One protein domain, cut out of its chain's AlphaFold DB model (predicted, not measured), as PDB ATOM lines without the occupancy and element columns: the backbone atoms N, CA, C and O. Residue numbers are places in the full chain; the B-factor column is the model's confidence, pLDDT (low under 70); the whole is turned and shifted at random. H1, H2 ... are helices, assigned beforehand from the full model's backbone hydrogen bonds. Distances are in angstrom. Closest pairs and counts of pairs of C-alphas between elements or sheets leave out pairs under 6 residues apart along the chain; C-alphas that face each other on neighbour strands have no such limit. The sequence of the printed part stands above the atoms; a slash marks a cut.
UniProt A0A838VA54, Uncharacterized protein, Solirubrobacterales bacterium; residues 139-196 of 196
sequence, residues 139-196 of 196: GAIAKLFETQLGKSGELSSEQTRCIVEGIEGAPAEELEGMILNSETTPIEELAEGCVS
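AT A GLANCE: This is residues 139 to 196 of the 196 residues of an uncharacterized protein of Solirubrobacterales bacterium (UniProt A0A838VA54). Three helices make the body, with H2 between H1 and H4: H1 and H4 each pack on H2 and run opposite ways to it, and their three centres make a triangle rather than a row. The fourth helix, H3, lies crosswise at the end of this body where H2 ends and H4 begins, and it is joined to the body only loosely, with no helix that it clearly touches. The printed part has 58 residues with four named helices, in the order H1, H2, H3, H4, and no named strand; the class is all helix. The whole is compact, with a radius of gyration of the C-alphas of 10.9 A, and its outline is rounded, spanning 28 by 23 by 19 A.

HOW THE PARTS SIT: The longest helix, H1, residues 139 to 152, touches H2, residues 157 to 169, and the closest C-alphas are those of Ala 142 and Val 164, 5.3 A apart. The two form a helical hairpin, running opposite ways at a shallow tilt of 22 degrees. H2 also touches H4, residues 185 to 195, with the C-alphas of Gln 159 and Cys 194 closest at 5.5 A. H2 and H4 run opposite ways at a steep tilt of 39 degrees. H3, residues 172 to 181, is close to H2 but not clearly touching it: the closest C-alphas, of Ile 167 and Leu 175, are 7.8 A apart, and the lines are about perpendicular at 79 degrees. H3 is likewise close to H4 but not clearly touching it, with the C-alphas of Met 178 and Pro 186 closest at 7.7 A; the two run opposite ways at a steep tilt of 62 degrees. H1 is apart from H3 and from H4. In H1, H2, H3 and H4 every O i to N i+4 pair is within hydrogen-bond range.

IN THESE COORDINATES: H1 begins at Gly 139, C-alpha (151.393, 118.207, 164.672), and measures 20.1 A from first to last C-alpha. H2 runs from Ser 157 to Gly 169 over 18.0 A. H3 runs from Ala 172, C-alpha (152.661, 111.306, 156.964), to Asn 181 over 14.0 A. H4 runs from Thr 185 to Val 195, C-alpha (134.748, 125.161, 152.420), over 15.3 A.

THE WHOLE: The two C-alphas farthest apart are those of Gly 153 and Glu 173, at 29.4 A. The printed part has no cut and ends at Ser 196, the chain's last residue. The links from H1 to H2, H2 to H3 and H3 to H4 are tight, with 4, 2 and 3 residues. The mean pLDDT of the printed part of this model is 87.4, and one printed residue, Ser 196, is under 70.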
ATOM      1  N   GLY A 139     152.099 117.325 163.744       93.75
ATOM      2  CA  GLY A 139     151.393 118.207 164.672       93.75
ATOM      3  C   GLY A 139     151.951 119.630 164.652       93.75
ATOM      4  O   GLY A 139     151.190 120.597 164.732       93.75
ATOM      5  N   ALA A 140     153.269 119.780 164.494       92.88
ATOM      6  CA  ALA A 140     153.893 121.089 164.310       92.88
ATOM      7  C   ALA A 140     153.446 121.756 162.998       92.88
ATOM      8  O   ALA A 140     153.086 122.933 163.018       92.88
ATOM      9  N   ILE A 141     153.354 120.999 161.895       91.31
ATOM     10  CA  ILE A 141     152.807 121.497 160.620       91.31
ATOM     11  C   ILE A 141     151.350 121.940 160.789       91.31
ATOM     12  O   ILE A 141     150.999 123.068 160.449       91.31
ATOM     13  N   ALA A 142     150.502 121.096 161.377       92.62
ATOM     14  CA  ALA A 142     149.095 121.414 161.610       92.62
ATOM     15  C   ALA A 142     148.921 122.718 162.418       92.62
ATOM     16  O   ALA A 142     148.116 123.582 162.066       92.62
ATOM     17  N   LYS A 143     149.741 122.910 163.457       91.88
ATOM     18  CA  LYS A 143     149.763 124.128 164.279       91.88
ATOM     19  C   LYS A 143     150.245 125.366 163.512       91.88
ATOM     20  O   LYS A 143     149.727 126.468 163.736       91.88
ATOM     21  N   LEU A 144     151.229 125.215 162.624       88.88
ATOM     22  CA  LEU A 144     151.685 126.296 161.749       88.88
ATOM     23  C   LEU A 144     150.545 126.756 160.831       88.88
ATOM     24  O   LEU A 144     150.249 127.952 160.781       88.88
ATOM     25  N   PHE A 145     149.847 125.812 160.194       88.56
ATOM     26  CA  PHE A 145     148.673 126.097 159.366       88.56
ATOM     27  C   PHE A 145     147.558 126.771 160.166       88.56
ATOM     28  O   PHE A 145     147.024 127.787 159.723       88.56
ATOM     29  N   GLU A 146     147.236 126.279 161.366       91.06
ATOM     30  CA  GLU A 146     146.256 126.925 162.252       91.06
ATOM     31  C   GLU A 146     146.619 128.396 162.501       91.06
ATOM     32  O   GLU A 146     145.774 129.290 162.397       91.06
ATOM     33  N   THR A 147     147.898 128.657 162.781       88.81
ATOM     34  CA  THR A 147     148.409 130.003 163.050       88.81
ATOM     35  C   THR A 147     148.320 130.898 161.813       88.81
ATOM     36  O   THR A 147     147.842 132.029 161.916       88.81
ATOM     37  N   GLN A 148     148.751 130.420 160.644       85.19
ATOM     38  CA  GLN A 148     148.733 131.192 159.397       85.19
ATOM     39  C   GLN A 148     147.306 131.491 158.924       85.19
ATOM     40  O   GLN A 148     146.972 132.648 158.658       85.19
ATOM     41  N   LEU A 149     146.434 130.481 158.902       87.31
ATOM     42  CA  LEU A 149     145.024 130.638 158.533       87.31
ATOM     43  C   LEU A 149     144.280 131.532 159.533       87.31
ATOM     44  O   LEU A 149     143.440 132.346 159.150       87.31
ATOM     45  N   GLY A 150     144.612 131.428 160.822       84.88
ATOM     46  CA  GLY A 150     144.073 132.306 161.858       84.88
ATOM     47  C   GLY A 150     144.508 133.767 161.694       84.88
ATOM     48  O   GLY A 150     143.711 134.673 161.942       84.88
ATOM     49  N   LYS A 151     145.750 134.011 161.253       84.38
ATOM     50  CA  LYS A 151     146.275 135.357 160.965       84.38
ATOM     51  C   LYS A 151     145.647 135.977 159.713       84.38
ATOM     52  O   LYS A 151     145.425 137.187 159.717       84.38
ATOM     53  N   SER A 152     145.370 135.194 158.662       82.62
ATOM     54  CA  SER A 152     144.797 135.735 157.415       82.62
ATOM     55  C   SER A 152     143.370 136.252 157.614       82.62
ATOM     56  O   SER A 152     142.979 137.259 157.021       82.62
ATOM     57  N   GLY A 153     142.595 135.593 158.485       80.19
ATOM     58  CA  GLY A 153     141.195 135.932 158.749       80.19
ATOM     59  C   GLY A 153     140.256 135.634 157.575       80.19
ATOM     60  O   GLY A 153     139.103 136.068 157.589       80.19
ATOM     61  N   GLU A 154     140.739 134.915 156.559       85.19
ATOM     62  CA  GLU A 154     139.974 134.565 155.356       85.19
ATOM     63  C   GLU A 154     139.022 133.388 155.594       85.19
ATOM     64  O   GLU A 154     137.998 133.270 154.921       85.19
ATOM     65  N   LEU A 155     139.335 132.547 156.581       87.00
ATOM     66  CA  LEU A 155     138.556 131.373 156.953       87.00
ATOM     67  C   LEU A 155     137.870 131.557 158.308       87.00
ATOM     68  O   LEU A 155     138.378 132.210 159.221       87.00
ATOM     69  N   SER A 156     136.696 130.946 158.452       90.44
ATOM     70  CA  SER A 156     136.043 130.801 159.752       90.44
ATOM     71  C   SER A 156     136.793 129.802 160.639       90.44
ATOM     72  O   SER A 156     137.457 128.894 160.147       90.44
ATOM     73  N   SER A 157     136.614 129.893 161.960       89.81
ATOM     74  CA  SER A 157     137.229 128.946 162.901       89.81
ATOM     75  C   SER A 157     136.832 127.485 162.649       89.81
ATOM     76  O   SER A 157     137.592 126.579 162.974       89.81
ATOM     77  N   GLU A 158     135.649 127.238 162.080       90.75
ATOM     78  CA  GLU A 158     135.196 125.890 161.715       90.75
ATOM     79  C   GLU A 158     135.949 125.357 160.491       90.75
ATOM     80  O   GLU A 158     136.364 124.200 160.498       90.75
ATOM     81  N   GLN A 159     136.185 126.209 159.489       90.94
ATOM     82  CA  GLN A 159     136.975 125.872 158.302       90.94
ATOM     83  C   GLN A 159     138.447 125.651 158.656       90.94
ATOM     84  O   GLN A 159     139.019 124.646 158.248       90.94
ATOM     85  N   THR A 160     139.043 126.524 159.478       91.88
ATOM     86  CA  THR A 160     140.416 126.336 159.975       91.88
ATOM     87  C   THR A 160     140.551 125.018 160.728       91.88
ATOM     88  O   THR A 160     141.470 124.255 160.448       91.88
ATOM     89  N   ARG A 161     139.613 124.704 161.636       92.25
ATOM     90  CA  ARG A 161     139.634 123.432 162.370       92.25
ATOM     91  C   ARG A 161     139.508 122.233 161.433       92.25
ATOM     92  O   ARG A 161     140.243 121.275 161.608       92.25
ATOM     93  N   CYS A 162     138.608 122.288 160.452       93.75
ATOM     94  CA  CYS A 162     138.455 121.216 159.469       93.75
ATOM     95  C   CYS A 162     139.763 120.957 158.705       93.75
ATOM     96  O   CYS A 162     140.169 119.807 158.568       93.75
ATOM     97  N   ILE A 163     140.452 122.020 158.272       91.19
ATOM     98  CA  ILE A 163     141.730 121.895 157.563       91.19
ATOM     99  C   ILE A 163     142.799 121.280 158.473       91.19
ATOM    100  O   ILE A 163     143.486 120.342 158.081       91.19
ATOM    101  N   VAL A 164     142.906 121.769 159.708       92.69
ATOM    102  CA  VAL A 164     143.863 121.265 160.704       92.69
ATOM    103  C   VAL A 164     143.616 119.786 161.021       92.69
ATOM    104  O   VAL A 164     144.554 118.998 160.975       92.69
ATOM    105  N   GLU A 165     142.363 119.384 161.251       93.19
ATOM    106  CA  GLU A 165     141.986 117.978 161.465       93.19
ATOM    107  C   GLU A 165     142.296 117.108 160.236       93.19
ATOM    108  O   GLU A 165     142.694 115.952 160.376       93.19
ATOM    109  N   GLY A 166     142.138 117.659 159.028       92.44
ATOM    110  CA  GLY A 166     142.521 116.992 157.788       92.44
ATOM    111  C   GLY A 166     144.027 116.743 157.714       92.44
ATOM    112  O   GLY A 166     144.441 115.626 157.414       92.44
ATOM    113  N   ILE A 167     144.840 117.754 158.044       92.06
ATOM    114  CA  ILE A 167     146.301 117.625 158.089       92.06
ATOM    115  C   ILE A 167     146.689 116.589 159.138       92.06
ATOM    116  O   ILE A 167     147.451 115.693 158.820       92.06
ATOM    117  N   GLU A 168     146.146 116.638 160.357       92.81
ATOM    118  CA  GLU A 168     146.433 115.658 161.422       92.81
ATOM    119  C   GLU A 168     145.971 114.227 161.089       92.81
ATOM    120  O   GLU A 168     146.496 113.257 161.637       92.81
ATOM    121  N   GLY A 169     144.972 114.083 160.216       91.38
ATOM    122  CA  GLY A 169     144.431 112.797 159.782       91.38
ATOM    123  C   GLY A 169     145.096 112.207 158.536       91.38
ATOM    124  O   GLY A 169     144.880 111.024 158.252       91.38
ATOM    125  N   ALA A 170     145.869 112.998 157.790       91.25
ATOM    126  CA  ALA A 170     146.521 112.563 156.561       91.25
ATOM    127  C   ALA A 170     147.697 111.602 156.840       91.25
ATOM    128  O   ALA A 170     148.329 111.685 157.901       91.25
ATOM    129  N   PRO A 171     148.016 110.681 155.910       92.25
ATOM    130  CA  PRO A 171     149.241 109.894 155.978       92.25
ATOM    131  C   PRO A 171     150.476 110.801 155.987       92.25
ATOM    132  O   PRO A 171     150.576 111.724 155.179       92.25
ATOM    133  N   ALA A 172     151.436 110.516 156.868       91.06
ATOM    134  CA  ALA A 172     152.661 111.306 156.964       91.06
ATOM    135  C   ALA A 172     153.428 111.323 155.634       91.06
ATOM    136  O   ALA A 172     153.890 112.377 155.221       91.06
ATOM    137  N   GLU A 173     153.482 110.195 154.916       89.88
ATOM    138  CA  GLU A 173     154.197 110.109 153.638       89.88
ATOM    139  C   GLU A 173     153.599 111.023 152.560       89.88
ATOM    140  O   GLU A 173     154.317 111.510 151.688       89.88
ATOM    141  N   GLU A 174     152.287 111.257 152.614       89.38
ATOM    142  CA  GLU A 174     151.607 112.181 151.710       89.38
ATOM    143  C   GLU A 174     152.025 113.620 152.024       89.38
ATOM    144  O   GLU A 174     152.467 114.336 151.131       89.38
ATOM    145  N   LEU A 175     151.995 114.010 153.301       90.38
ATOM    146  CA  LEU A 175     152.393 115.352 153.739       90.38
ATOM    147  C   LEU A 175     153.884 115.636 153.517       90.38
ATOM    148  O   LEU A 175     154.247 116.732 153.095       90.38
ATOM    149  N   GLU A 176     154.751 114.657 153.772       92.12
ATOM    150  CA  GLU A 176     156.178 114.763 153.464       92.12
ATOM    151  C   GLU A 176     156.384 114.960 151.960       92.12
ATOM    152  O   GLU A 176     157.108 115.865 151.547       92.12
ATOM    153  N   GLY A 177     155.698 114.163 151.134       90.56
ATOM    154  CA  GLY A 177     155.753 114.275 149.679       90.56
ATOM    155  C   GLY A 177     155.332 115.652 149.174       90.56
ATOM    156  O   GLY A 177     155.955 116.174 148.252       90.56
ATOM    157  N   MET A 178     154.341 116.275 149.804       88.06
ATOM    158  CA  MET A 178     153.904 117.623 149.441       88.06
ATOM    159  C   MET A 178     154.986 118.673 149.663       88.06
ATOM    160  O   MET A 178     155.198 119.516 148.798       88.06
ATOM    161  N   ILE A 179     155.688 118.604 150.797       89.00
ATOM    162  CA  ILE A 179     156.762 119.549 151.116       89.00
ATOM    163  C   ILE A 179     157.976 119.298 150.216       89.00
ATOM    164  O   ILE A 179     158.552 120.238 149.680       89.00
ATOM    165  N   LEU A 180     158.354 118.034 150.010       91.75
ATOM    166  CA  LEU A 180     159.551 117.677 149.240       91.75
ATOM    167  C   LEU A 180     159.402 117.927 147.736       91.75
ATOM    168  O   LEU A 180     160.397 118.184 147.060       91.75
ATOM    169  N   ASN A 181     158.182 117.830 147.208       87.00
ATOM    170  CA  ASN A 181     157.906 117.975 145.777       87.00
ATOM    171  C   ASN A 181     157.184 119.285 145.434       87.00
ATOM    172  O   ASN A 181     156.825 119.485 144.273       87.00
ATOM    173  N   SER A 182     156.951 120.158 146.422       80.44
ATOM    174  CA  SER A 182     156.150 121.379 146.269       80.44
ATOM    175  C   SER A 182     154.774 121.115 145.637       80.44
ATOM    176  O   SER A 182     154.267 121.895 144.830       80.44
ATOM    177  N   GLU A 183     154.153 119.986 145.993       79.50
ATOM    178  CA  GLU A 183     152.825 119.603 145.510       79.50
ATOM    179  C   GLU A 183     151.745 120.205 146.416       79.50
ATOM    180  O   GLU A 183     151.589 119.808 147.568       79.50
ATOM    181  N   THR A 184     150.957 121.150 145.896       76.94
ATOM    182  CA  THR A 184     149.879 121.812 146.659       76.94
ATOM    183  C   THR A 184     148.525 121.117 146.537       76.94
ATOM    184  O   THR A 184     147.632 121.372 147.346       76.94
ATOM    185  N   THR A 185     148.362 120.219 145.559       80.00
ATOM    186  CA  THR A 185     147.071 119.601 145.217       80.00
ATOM    187  C   THR A 185     146.365 118.949 146.411       80.00
ATOM    188  O   THR A 185     145.179 119.224 146.585       80.00
ATOM    189  N   PRO A 186     147.028 118.169 147.288       79.75
ATOM    190  CA  PRO A 186     146.309 117.548 148.401       79.75
ATOM    191  C   PRO A 186     145.806 118.558 149.449       79.75
ATOM    192  O   PRO A 186     144.729 118.369 150.011       79.75
ATOM    193  N   ILE A 187     146.525 119.669 149.681       76.94
ATOM    194  CA  ILE A 187     146.068 120.756 150.573       76.94
ATOM    195  C   ILE A 187     144.878 121.472 149.936       76.94
ATOM    196  O   ILE A 187     143.932 121.814 150.640       76.94
ATOM    197  N   GLU A 188     144.914 121.702 148.623       82.00
ATOM    198  CA  GLU A 188     143.808 122.322 147.892       82.00
ATOM    199  C   GLU A 188     142.545 121.459 147.970       82.00
ATOM    200  O   GLU A 188     141.494 121.963 148.356       82.00
ATOM    201  N   GLU A 189     142.647 120.153 147.705       84.38
ATOM    202  CA  GLU A 189     141.517 119.215 147.809       84.38
ATOM    203  C   GLU A 189     140.951 119.150 149.236       84.38
ATOM    204  O   GLU A 189     139.732 119.147 149.444       84.38
ATOM    205  N   LEU A 190     141.833 119.148 150.235       84.12
ATOM    206  CA  LEU A 190     141.465 119.168 151.646       84.12
ATOM    207  C   LEU A 190     140.766 120.481 152.027       84.12
ATOM    208  O   LEU A 190     139.730 120.461 152.697       84.12
ATOM    209  N   ALA A 191     141.275 121.621 151.560       83.12
ATOM    210  CA  ALA A 191     140.658 122.923 151.777       83.12
ATOM    211  C   ALA A 191     139.290 123.027 151.084       83.12
ATOM    212  O   ALA A 191     138.326 123.481 151.704       83.12
ATOM    213  N   GLU A 192     139.164 122.559 149.842       86.00
ATOM    214  CA  GLU A 192     137.894 122.519 149.109       86.00
ATOM    215  C   GLU A 192     136.829 121.710 149.858       86.00
ATOM    216  O   GLU A 192     135.687 122.163 149.981       86.00
ATOM    217  N   GLY A 193     137.206 120.564 150.437       86.75
ATOM    218  CA  GLY A 193     136.312 119.736 151.254       86.75
ATOM    219  C   GLY A 193     135.845 120.398 152.556       86.75
ATOM    220  O   GLY A 193     134.797 120.035 153.091       86.75
ATOM    221  N   CYS A 194     136.586 121.387 153.057       87.19
ATOM    222  CA  CYS A 194     136.261 122.123 154.280       87.19
ATOM    223  C   CYS A 194     135.456 123.407 154.035       87.19
ATOM    224  O   CYS A 194     134.863 123.948 154.972       87.19
ATOM    225  N   VAL A 195     135.450 123.921 152.804       79.38
ATOM    226  CA  VAL A 195     134.748 125.161 152.420       79.38
ATOM    227  C   VAL A 195     133.375 124.877 151.785       79.38
ATOM    228  O   VAL A 195     132.572 125.801 151.638       79.38
ATOM    229  N   SER A 196     133.088 123.615 151.446       60.62
ATOM    230  CA  SER A 196     131.828 123.156 150.838       60.62
ATOM    231  C   SER A 196     130.646 123.024 151.797       60.62
ATOM    232  O   SER A 196     130.848 122.494 152.913       60.62
TER     233      SER A 196